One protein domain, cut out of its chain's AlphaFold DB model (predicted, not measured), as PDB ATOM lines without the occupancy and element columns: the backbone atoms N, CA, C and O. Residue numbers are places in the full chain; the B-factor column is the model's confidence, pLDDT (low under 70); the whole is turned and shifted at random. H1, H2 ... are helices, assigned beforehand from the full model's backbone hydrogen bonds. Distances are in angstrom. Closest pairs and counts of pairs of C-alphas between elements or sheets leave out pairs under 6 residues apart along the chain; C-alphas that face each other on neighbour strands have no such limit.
ATOM      1  N   THR A  87     131.413 182.180  51.840       95.75
ATOM      2  CA  THR A  87     132.174 182.458  53.063       95.75
ATOM      3  C   THR A  87     132.264 181.206  53.931       95.75
ATOM      4  O   THR A  87     131.429 180.308  53.815       95.75
ATOM      5  N   GLU A  88     133.186 181.176  54.901       95.56
ATOM      6  CA  GLU A  88     133.212 180.107  55.914       95.56
ATOM      7  C   GLU A  88     131.825 179.902  56.554       95.56
ATOM      8  O   GLU A  88     131.386 178.772  56.760       95.56
ATOM      9  N   LYS A  89     131.098 180.992  56.834       95.19
ATOM     10  CA  LYS A  89     129.755 180.929  57.421       95.19
ATOM     11  C   LYS A  89     128.749 180.246  56.494       95.19
ATOM     12  O   LYS A  89     127.890 179.521  56.994       95.19
ATOM     13  N   ASP A  90     128.844 180.472  55.185       95.75
ATOM     14  CA  ASP A  90     127.992 179.803  54.198       95.75
ATOM     15  C   ASP A  90     128.324 178.310  54.130       95.75
ATOM     16  O   ASP A  90     127.418 177.491  54.246       95.75
ATOM     17  N   CYS A  91     129.612 177.951  54.070       96.94
ATOM     18  CA  CYS A  91     130.065 176.556  54.073       96.94
ATOM     19  C   CYS A  91     129.600 175.805  55.329       96.94
ATOM     20  O   CYS A  91     129.062 174.704  55.244       96.94
ATOM     21  N   VAL A  92     129.742 176.417  56.511       95.44
ATOM     22  CA  VAL A  92     129.282 175.829  57.779       95.44
ATOM     23  C   VAL A  92     127.768 175.625  57.780       95.44
ATOM     24  O   VAL A  92     127.297 174.592  58.253       95.44
ATOM     25  N   LYS A  93     126.991 176.594  57.282       93.69
ATOM     26  CA  LYS A  93     125.533 176.452  57.172       93.69
ATOM     27  C   LYS A  93     125.150 175.330  56.208       93.69
ATOM     28  O   LYS A  93     124.281 174.536  56.549       93.69
ATOM     29  N   ALA A  94     125.806 175.259  55.053       94.56
ATOM     30  CA  ALA A  94     125.539 174.254  54.035       94.56
ATOM     31  C   ALA A  94     125.818 172.836  54.538       94.56
ATOM     32  O   ALA A  94     124.970 171.969  54.375       94.56
ATOM     33  N   ILE A  95     126.946 172.622  55.224       94.69
ATOM     34  CA  ILE A  95     127.287 171.316  55.811       94.69
ATOM     35  C   ILE A  95     126.328 170.948  56.940       94.69
ATOM     36  O   ILE A  95     125.875 169.819  57.018       94.69
ATOM     37  N   LYS A  96     125.952 171.898  57.806       91.75
ATOM     38  CA  LYS A  96     124.969 171.618  58.869       91.75
ATOM     39  C   LYS A  96     123.599 171.199  58.332       91.75
ATOM     40  O   LYS A  96     122.853 170.542  59.051       91.75
ATOM     41  N   ARG A  97     123.254 171.660  57.131       91.44
ATOM     42  CA  ARG A  97     122.007 171.338  56.440       91.44
ATOM     43  C   ARG A  97     122.109 169.996  55.716       91.44
ATOM     44  O   ARG A  97     121.223 169.166  55.868       91.44
ATOM     45  N   ASP A  98     123.179 169.800  54.956       93.06
ATOM     46  CA  ASP A  98     123.536 168.534  54.329       93.06
ATOM     47  C   ASP A  98     125.049 168.340  54.429       93.06
ATOM     48  O   ASP A  98     125.836 169.034  53.779       93.06
ATOM     49  N   ASP A  99     125.438 167.365  55.246       94.19
ATOM     50  CA  ASP A  99     126.820 166.991  55.525       94.19
ATOM     51  C   ASP A  99     127.612 166.720  54.217       94.19
ATOM     52  O   ASP A  99     128.807 167.021  54.139       94.19
ATOM     53  N   TRP A 100     126.952 166.244  53.148       95.06
ATOM     54  CA  TRP A 100     127.573 165.981  51.842       95.06
ATOM     55  C   TRP A 100     128.016 167.238  51.093       95.06
ATOM     56  O   TRP A 100     128.824 167.128  50.167       95.06
ATOM     57  N   ASN A 101     127.560 168.432  51.487       95.69
ATOM     58  CA  ASN A 101     127.969 169.685  50.853       95.69
ATOM     59  C   ASN A 101     129.477 169.958  50.968       95.69
ATOM     60  O   ASN A 101     130.013 170.718  50.160       95.69
ATOM     61  N   ILE A 102     130.191 169.296  51.890       95.94
ATOM     62  CA  ILE A 102     131.659 169.370  51.989       95.94
ATOM     63  C   ILE A 102     132.356 169.050  50.659       95.94
ATOM     64  O   ILE A 102     133.363 169.679  50.344       95.94
ATOM     65  N   LYS A 103     131.794 168.151  49.834       94.75
ATOM     66  CA  LYS A 103     132.369 167.776  48.529       94.75
ATOM     67  C   LYS A 103     132.401 168.932  47.522       94.75
ATOM     68  O   LYS A 103     133.128 168.864  46.536       94.75
ATOM     69  N   TYR A 104     131.617 169.980  47.770       94.62
ATOM     70  CA  TYR A 104     131.546 171.189  46.953       94.62
ATOM     71  C   TYR A 104     132.282 172.380  47.580       94.62
ATOM     72  O   TYR A 104     132.388 173.433  46.952       94.62
ATOM     73  N   VAL A 105     132.811 172.241  48.802       94.50
ATOM     74  CA  VAL A 105     133.621 173.287  49.428       94.50
ATOM     75  C   VAL A 105     135.038 173.204  48.874       94.50
ATOM     76  O   VAL A 105     135.807 172.307  49.215       94.50
ATOM     77  N   LYS A 106     135.401 174.176  48.040       91.06
ATOM     78  CA  LYS A 106     136.790 174.360  47.628       91.06
ATOM     79  C   LYS A 106     137.605 174.893  48.809       91.06
ATOM     80  O   LYS A 106     137.186 175.856  49.442       91.06
ATOM     81  N   ASP A 107     138.749 174.263  49.077       90.75
ATOM     82  CA  ASP A 107     139.706 174.657  50.120       90.75
ATOM     83  C   ASP A 107     139.035 174.914  51.490       90.75
ATOM     84  O   ASP A 107     139.047 176.037  52.001       90.75
ATOM     85  N   PRO A 108     138.395 173.889  52.098       94.50
ATOM     86  CA  PRO A 108     137.636 174.061  53.333       94.50
ATOM     87  C   PRO A 108     138.541 174.547  54.469       94.50
ATOM     88  O   PRO A 108     139.596 173.958  54.716       94.50
ATOM     89  N   SER A 109     138.100 175.578  55.197       95.81
ATOM     90  CA  SER A 109     138.813 176.062  56.387       95.81
ATOM     91  C   SER A 109     138.912 174.974  57.455       95.81
ATOM     92  O   SER A 109     138.114 174.035  57.481       95.81
ATOM     93  N   GLU A 110     139.847 175.126  58.394       95.50
ATOM     94  CA  GLU A 110     140.026 174.180  59.499       95.50
ATOM     95  C   GLU A 110     138.708 173.900  60.231       95.50
ATOM     96  O   GLU A 110     138.354 172.752  60.487       95.50
ATOM     97  N   LYS A 111     137.911 174.939  60.483       96.56
ATOM     98  CA  LYS A 111     136.602 174.811  61.125       96.56
ATOM     99  C   LYS A 111     135.615 173.983  60.305       96.56
ATOM    100  O   LYS A 111     134.881 173.176  60.871       96.56
ATOM    101  N   VAL A 112     135.574 174.188  58.988       96.56
ATOM    102  CA  VAL A 112     134.724 173.418  58.069       96.56
ATOM    103  C   VAL A 112     135.153 171.946  58.081       96.56
ATOM    104  O   VAL A 112     134.312 171.058  58.217       96.56
ATOM    105  N   GLN A 113     136.459 171.686  58.042       95.75
ATOM    106  CA  GLN A 113     137.015 170.336  58.125       95.75
ATOM    107  C   GLN A 113     136.722 169.656  59.470       95.75
ATOM    108  O   GLN A 113     136.342 168.490  59.493       95.75
ATOM    109  N   LEU A 114     136.827 170.378  60.590       95.50
ATOM    110  CA  LEU A 114     136.508 169.873  61.932       95.50
ATOM    111  C   LEU A 114     135.027 169.508  62.104       95.50
ATOM    112  O   LEU A 114     134.687 168.680  62.951       95.50
ATOM    113  N   ILE A 115     134.128 170.121  61.331       94.88
ATOM    114  CA  ILE A 115     132.723 169.704  61.283       94.88
ATOM    115  C   ILE A 115     132.608 168.401  60.490       94.88
ATOM    116  O   ILE A 115     132.031 167.442  61.003       94.88
ATOM    117  N   ALA A 116     133.199 168.347  59.294       93.25
ATOM    118  CA  ALA A 116     133.123 167.185  58.410       93.25
ATOM    119  C   ALA A 116     133.760 165.923  59.022       93.25
ATOM    120  O   ALA A 116     133.165 164.851  58.974       93.25
ATOM    121  N   VAL A 117     134.917 166.045  59.684       93.25
ATOM    122  CA  VAL A 117     135.676 164.913  60.259       93.25
ATOM    123  C   VAL A 117     134.922 164.161  61.366       93.25
ATOM    124  O   VAL A 117     135.285 163.043  61.721       93.25
ATOM    125  N   LYS A 118     133.834 164.733  61.904       91.25
ATOM    126  CA  LYS A 118     132.934 164.033  62.840       91.25
ATOM    127  C   LYS A 118     132.192 162.870  62.181       91.25
ATOM    128  O   LYS A 118     131.677 162.000  62.882       91.25
ATOM    129  N   ARG A 119     132.108 162.862  60.849       91.06
ATOM    130  CA  ARG A 119     131.495 161.810  60.043       91.06
ATOM    131  C   ARG A 119     132.587 161.108  59.251       91.06
ATOM    132  O   ARG A 119     133.193 161.687  58.357       91.06
ATOM    133  N   VAL A 120     132.798 159.834  59.556       86.06
ATOM    134  CA  VAL A 120     133.886 159.029  58.978       86.06
ATOM    135  C   VAL A 120     133.833 159.011  57.451       86.06
ATOM    136  O   VAL A 120     134.846 159.230  56.800       86.06
ATOM    137  N   PHE A 121     132.641 158.838  56.875       89.56
ATOM    138  CA  PHE A 121     132.450 158.791  55.422       89.56
ATOM    139  C   PHE A 121     132.763 160.115  54.711       89.56
ATOM    140  O   PHE A 121     132.940 160.121  53.505       89.56
ATOM    141  N   LEU A 122     132.848 161.239  55.432       92.94
ATOM    142  CA  LEU A 122     133.176 162.534  54.834       92.94
ATOM    143  C   LEU A 122     134.677 162.829  54.825       92.94
ATOM    144  O   LEU A 122     135.107 163.790  54.186       92.94
ATOM    145  N   ILE A 123     135.478 162.023  55.533       90.94
ATOM    146  CA  ILE A 123     136.931 162.195  55.630       90.94
ATOM    147  C   ILE A 123     137.571 162.181  54.237       90.94
ATOM    148  O   ILE A 123     138.546 162.891  54.014       90.94
ATOM    149  N   GLU A 124     137.023 161.428  53.281       89.44
ATOM    150  CA  GLU A 124     137.542 161.358  51.909       89.44
ATOM    151  C   GLU A 124     137.488 162.697  51.155       89.44
ATOM    152  O   GLU A 124     138.335 162.952  50.297       89.44
ATOM    153  N   PHE A 125     136.558 163.590  51.513       91.62
ATOM    154  CA  PHE A 125     136.417 164.908  50.888       91.62
ATOM    155  C   PHE A 125     137.360 165.962  51.483       91.62
ATOM    156  O   PHE A 125     137.455 167.076  50.966       91.62
ATOM    157  N   ILE A 126     138.093 165.634  52.553       90.69
ATOM    158  CA  ILE A 126     139.067 166.539  53.170       90.69
ATOM    159  C   ILE A 126     140.405 166.393  52.445       90.69
ATOM    160  O   ILE A 126     141.249 165.561  52.770       90.69
ATOM    161  N   ASN A 127     140.622 167.213  51.416       84.81
ATOM    162  CA  ASN A 127     141.799 167.027  50.576       84.81
ATOM    163  C   ASN A 127     143.128 167.387  51.249       84.81
ATOM    164  O   ASN A 127     144.115 166.681  51.052       84.81
ATOM    165  N   LEU A 128     143.153 168.470  52.012       86.81
ATOM    166  CA  LEU A 128     144.334 168.966  52.707       86.81
ATOM    167  C   LEU A 128     143.925 169.249  54.151       86.81
ATOM    168  O   LEU A 128     143.381 170.323  54.420       86.81
ATOM    169  N   PRO A 129     144.086 168.276  55.065       90.00
ATOM    170  CA  PRO A 129     143.677 168.468  56.438       90.00
ATOM    171  C   PRO A 129     144.642 169.412  57.148       90.00
ATOM    172  O   PRO A 129     145.856 169.329  56.961       90.00
ATOM    173  N   PHE A 130     144.108 170.251  58.024       91.12
ATOM    174  CA  PHE A 130     144.931 170.924  59.028       91.12
ATOM    175  C   PHE A 130     145.478 169.905  60.037       91.12
ATOM    176  O   PHE A 130     144.879 168.849  60.255       91.12
ATOM    177  N   ASP A 131     146.578 170.231  60.716       87.31
ATOM    178  CA  ASP A 131     147.238 169.341  61.684       87.31
ATOM    179  C   ASP A 131     146.304 168.834  62.788       87.31
ATOM    180  O   ASP A 131     146.429 167.707  63.275       87.31
ATOM    181  N   SER A 132     145.363 169.671  63.231       90.06
ATOM    182  CA  SER A 132     144.342 169.280  64.205       90.06
ATOM    183  C   SER A 132     143.426 168.181  63.646       90.06
ATOM    184  O   SER A 132     143.193 167.169  64.306       90.06
ATOM    185  N   VAL A 133     142.980 168.336  62.399       93.00
ATOM    186  CA  VAL A 133     142.106 167.408  61.676       93.00
ATOM    187  C   VAL A 133     142.846 166.110  61.364       93.00
ATOM    188  O   VAL A 133     142.320 165.030  61.629       93.00
ATOM    189  N   ALA A 134     144.092 166.191  60.887       90.75
ATOM    190  CA  ALA A 134     144.929 165.027  60.604       90.75
ATOM    191  C   ALA A 134     145.121 164.155  61.855       90.75
ATOM    192  O   ALA A 134     144.949 162.937  61.798       90.75
ATOM    193  N   ARG A 135     145.389 164.770  63.016       88.44
ATOM    194  CA  ARG A 135     145.499 164.053  64.297       88.44
ATOM    195  C   ARG A 135     144.210 163.330  64.682       88.44
ATOM    196  O   ARG A 135     144.276 162.195  65.152       88.44
ATOM    197  N   ILE A 136     143.047 163.951  64.469       92.31
ATOM    198  CA  ILE A 136     141.746 163.311  64.723       92.31
ATOM    199  C   ILE A 136     141.576 162.071  63.838       92.31
ATOM    200  O   ILE A 136     141.211 161.012  64.348       92.31
ATOM    201  N   ILE A 137     141.895 162.177  62.545       92.00
ATOM    202  CA  ILE A 137     141.758 161.067  61.593       92.00
ATOM    203  C   ILE A 137     142.685 159.901  61.964       92.00
ATOM    204  O   ILE A 137     142.246 158.757  61.997       92.00
ATOM    205  N   LEU A 138     143.942 160.169  62.326       90.62
ATOM    206  CA  LEU A 138     144.888 159.117  62.720       90.62
ATOM    207  C   LEU A 138     144.490 158.413  64.024       90.62
ATOM    208  O   LEU A 138     144.681 157.205  64.168       90.62
ATOM    209  N   ASN A 139     143.922 159.153  64.981       90.62
ATOM    210  CA  ASN A 139     143.391 158.567  66.210       90.62
ATOM    211  C   ASN A 139     142.183 157.670  65.927       90.62
ATOM    212  O   ASN A 139     142.058 156.603  66.531       90.62
ATOM    213  N   TYR A 140     141.312 158.091  65.005       91.19
ATOM    214  CA  TYR A 140     140.215 157.264  64.514       91.19
ATOM    215  C   TYR A 140     140.752 155.978  63.867       91.19
ATOM    216  O   TYR A 140     140.348 154.888  64.267       91.19
ATOM    217  N   ASP A 141     141.729 156.096  62.964       91.81
ATOM    218  CA  ASP A 141     142.363 154.959  62.289       91.81
ATOM    219  C   ASP A 141     142.940 153.942  63.264       91.81
ATOM    220  O   ASP A 141     142.640 152.750  63.184       91.81
ATOM    221  N   LYS A 142     143.688 154.419  64.261       90.88
ATOM    222  CA  LYS A 142     144.231 153.569  65.321       90.88
ATOM    223  C   LYS A 142     143.133 152.878  66.133       90.88
ATOM    224  O   LYS A 142     143.285 151.714  66.488       90.88
ATOM    225  N   LYS A 143     142.049 153.589  66.460       93.38
ATOM    226  CA  LYS A 143     140.959 153.063  67.294       93.38
ATOM    227  C   LYS A 143     140.161 151.967  66.588       93.38
ATOM    228  O   LYS A 143     139.754 151.013  67.242       93.38
ATOM    229  N   TYR A 144     139.922 152.117  65.289       91.75
ATOM    230  CA  TYR A 144     139.058 151.220  64.516       91.75
ATOM    231  C   TYR A 144     139.829 150.290  63.573       91.75
ATOM    232  O   TYR A 144     139.209 149.579  62.788       91.75
ATOM    233  N   ASN A 145     141.163 150.271  63.669       90.44
ATOM    234  CA  ASN A 145     142.049 149.513  62.787       90.44
ATOM    235  C   ASN A 145     141.778 149.804  61.296       90.44
ATOM    236  O   ASN A 145     141.751 148.898  60.463       90.44
ATOM    237  N   THR A 146     141.528 151.078  60.974       88.50
ATOM    238  CA  THR A 146     141.356 151.572  59.600       88.50
ATOM    239  C   THR A 146     142.618 152.289  59.132       88.50
ATOM    240  O   THR A 146     143.545 152.530  59.906       88.50
ATOM    241  N   THR A 147     142.717 152.593  57.838       86.00
ATOM    242  CA  THR A 147     143.860 153.346  57.311       86.00
ATOM    243  C   THR A 147     143.432 154.294  56.211       86.00
ATOM    244  O   THR A 147     143.113 153.887  55.096       86.00
ATOM    245  N   HIS A 148     143.543 155.584  56.493       86.94
ATOM    246  CA  HIS A 148     143.457 156.634  55.497       86.94
ATOM    247  C   HIS A 148     144.878 157.025  55.059       86.94
ATOM    248  O   HIS A 148     145.465 157.999  55.532       86.94
ATOM    249  N   SER A 149     145.447 156.238  54.132       78.00
ATOM    250  CA  SER A 149     146.854 156.308  53.671       78.00
ATOM    251  C   SER A 149     147.344 157.725  53.326       78.00
ATOM    252  O   SER A 149     148.496 158.079  53.589       78.00
ATOM    253  N   LYS A 150     146.446 158.569  52.799       79.44
ATOM    254  CA  LYS A 150     146.706 159.980  52.480       79.44
ATOM    255  C   LYS A 150     147.224 160.786  53.679       79.44
ATOM    256  O   LYS A 150     148.108 161.621  53.509       79.44
ATOM    257  N   TYR A 151     146.719 160.518  54.880       80.44
ATOM    258  CA  TYR A 151     147.047 161.291  56.080       80.44
ATOM    259  C   TYR A 151     148.239 160.730  56.848       80.44
ATOM    260  O   TYR A 151     148.937 161.489  57.514       80.44
ATOM    261  N   VAL A 152     148.526 159.434  56.701       78.06
ATOM    262  CA  VAL A 152     149.742 158.818  57.257       78.06
ATOM    263  C   VAL A 152     150.982 159.478  56.650       78.06
ATOM    264  O   VAL A 152     151.819 160.004  57.379       78.06
ATOM    265  N   LYS A 153     151.041 159.565  55.313       77.62
ATOM    266  CA  LYS A 153     152.157 160.204  54.593       77.62
ATOM    267  C   LYS A 153     152.332 161.678  54.964       77.62
ATOM    268  O   LYS A 153     153.458 162.145  55.107       77.62
ATOM    269  N   LEU A 154     151.223 162.407  55.111       72.75
ATOM    270  CA  LEU A 154     151.248 163.817  55.499       72.75
ATOM    271  C   LEU A 154     151.826 163.997  56.909       72.75
ATOM    272  O   LEU A 154     152.683 164.845  57.122       72.75
ATOM    273  N   ASN A 155     151.399 163.164  57.856       74.06
ATOM    274  CA  ASN A 155     151.872 163.211  59.236       74.06
ATOM    275  C   ASN A 155     153.367 162.894  59.363       74.06
ATOM    276  O   ASN A 155     154.069 163.544  60.134       74.06
ATOM    277  N   ASP A 156     153.870 161.924  58.599       80.38
ATOM    278  CA  ASP A 156     155.301 161.607  58.592       80.38
ATOM    279  C   ASP A 156     156.128 162.760  58.007       80.38
ATOM    280  O   ASP A 156     157.167 163.121  58.565       80.38
ATOM    281  N   ARG A 157     155.625 163.412  56.950       78.38
ATOM    282  CA  ARG A 157     156.241 164.615  56.379       78.38
ATOM    283  C   ARG A 157     156.294 165.773  57.383       78.38
ATOM    284  O   ARG A 157     157.362 166.348  57.567       78.38
ATOM    285  N   LEU A 158     155.188 166.075  58.065       73.38
ATOM    286  CA  LEU A 158     155.111 167.158  59.058       73.38
ATOM    287  C   LEU A 158     156.048 166.925  60.252       73.38
ATOM    288  O   LEU A 158     156.730 167.846  60.705       73.38
ATOM    289  N   LYS A 159     156.143 165.679  60.741       79.75
ATOM    290  CA  LYS A 159     157.124 165.312  61.777       79.75
ATOM    291  C   LYS A 159     158.550 165.598  61.314       79.75
ATOM    292  O   LYS A 159     159.345 166.126  62.089       79.75
ATOM    293  N   GLN A 160     158.872 165.264  60.066       78.75
ATOM    294  CA  GLN A 160     160.201 165.494  59.517       78.75
ATOM    295  C   GLN A 160     160.509 166.990  59.340       78.75
ATOM    296  O   GLN A 160     161.616 167.411  59.672       78.75
ATOM    297  N   GLU A 161     159.548 167.795  58.875       83.25
ATOM    298  CA  GLU A 161     159.669 169.260  58.776       83.25
ATOM    299  C   GLU A 161     159.911 169.887  60.161       83.25
ATOM    300  O   GLU A 161     160.893 170.605  60.341       83.25
ATOM    301  N   THR A 162     159.135 169.487  61.175       79.50
ATOM    302  CA  THR A 162     159.314 169.940  62.570       79.50
ATOM    303  C   THR A 162     160.712 169.604  63.108       79.50
ATOM    304  O   THR A 162     161.376 170.433  63.731       79.50
ATOM    305  N   ILE A 163     161.196 168.378  62.863       86.69
ATOM    306  CA  ILE A 163     162.549 167.955  63.260       86.69
ATOM    307  C   ILE A 163     163.613 168.825  62.580       86.69
ATOM    308  O   ILE A 163     164.616 169.167  63.208       86.69
ATOM    309  N   ASN A 164     163.421 169.173  61.308       89.12
ATOM    310  CA  ASN A 164     164.366 169.991  60.554       89.12
ATOM    311  C   ASN A 164     164.398 171.443  61.064       89.12
ATOM    312  O   ASN A 164     165.486 171.980  61.264       89.12
ATOM    313  N   GLU A 165     163.245 172.051  61.350       87.88
ATOM    314  CA  GLU A 165     163.157 173.399  61.936       87.88
ATOM    315  C   GLU A 165     163.826 173.476  63.315       87.88
ATOM    316  O   GLU A 165     164.604 174.389  63.588       87.88
ATOM    317  N   LEU A 166     163.602 172.474  64.174       87.31
ATOM    318  CA  LEU A 166     164.255 172.387  65.486       87.31
ATOM    319  C   LEU A 166     165.777 172.240  65.386       87.31
ATOM    320  O   LEU A 166     166.491 172.717  66.267       87.31
ATOM    321  N   LYS A 167     166.281 171.571  64.342       90.81
ATOM    322  CA  LYS A 167     167.725 171.491  64.070       90.81
ATOM    323  C   LYS A 167     168.283 172.846  63.641       90.81
ATOM    324  O   LYS A 167     169.332 173.225  64.141       90.81
ATOM    325  N   LEU A 168     167.575 173.574  62.775       87.19
ATOM    326  CA  LEU A 168     167.960 174.913  62.310       87.19
ATOM    327  C   LEU A 168     167.996 175.946  63.444       87.19
ATOM    328  O   LEU A 168     168.896 176.772  63.468       87.19
ATOM    329  N   MET A 169     167.069 175.877  64.405       85.38
ATOM    330  CA  MET A 169     167.034 176.783  65.568       85.38
ATOM    331  C   MET A 169     168.120 176.515  66.625       85.38
ATOM    332  O   MET A 169     168.260 177.294  67.566       85.38
ATOM    333  N   ARG A 170     168.843 175.393  66.530       83.50
ATOM    334  CA  ARG A 170     169.927 175.020  67.459       83.50
ATOM    335  C   ARG A 170     171.327 175.311  66.902       83.50
ATOM    336  O   ARG A 170     172.300 175.004  67.591       83.50
ATOM    337  N   CYS A 171     171.409 175.852  65.689       59.00
ATOM    338  CA  CYS A 171     172.628 176.353  65.053       59.00
ATOM    339  C   CYS A 171     172.761 177.858  65.295       59.00
ATOM    340  O   CYS A 171     173.913 178.308  65.464       59.00
TER     341      CYS A 171
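What this domain is: This is residues 87 to 171 of the 171 residues of an uncharacterized protein of Epsilonproteobacteria bacterium (UniProt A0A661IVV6). What is the main picture? A small body of helices has one long arm: H1, H3 and H5 make a stepped row, short H2 and H4 lie side by side along one side of it, and H6 leads away from H5, its residues 159 to 168 sticking out with 169 to 171. What is it made of? The printed part has 85 residues, with six named helices, H1 to H6 in chain order, and no named strand: all helix. How spread is it? It is loose, with a radius of gyration of the C-alphas of 14.9 A, and flat, spanning 51 by 33 by 15 A.

How they stand to each other: What does H1 meet? H1, residues 88 to 97, touches H3, residues 110 to 116, at a shallow tilt of 7 degrees, the same way; their closest C-alphas, Val 92 and Val 112, are 6.0 A apart. Where are the short helices? H2, residues 99 to 104, touches H4, residues 120 to 125, at a shallow tilt of 13 degrees, the closest C-alphas being Lys 103 and Phe 125, 5.5 A. What does H5 meet? H5, residues 131 to 144, touches H6, residues 149 to 168, at a steep tilt of 50 degrees, with its residues 134 to 138 alone; the closest C-alphas, Ala 134 and Tyr 151, are 6.2 A apart. With residue 133 alone H5 only just touches H3, with 3 pairs of C-alphas within 8 A. Do the backbones fit? Every O i to N i+4 pair is within hydrogen-bond range in H1, H3 and H5, against 15 of 16 in H6 and 0 of 2 in H2 and H4, where 3 of 3 and 2 of 3 O i to N i+3 pairs are.

Where its parts are: Where do the helices begin and end? H1 begins at C-alpha 88 (133.212, 180.107, 55.914), and H6 ends at C-alpha 168 (167.960, 174.913, 62.310). How long are they? H1 to H6 measure 14.2 A, 10.7 A, 9.9 A, 10.3 A, 20.1 A and 29.4 A.

The domain as a whole: How far does it reach? The two C-alphas farthest apart, Arg 97 and Cys 171, are 51.6 A apart. Is it whole and sure? The printed part has no cut, its five links are tight, and residue 171 alone has pLDDT under 70.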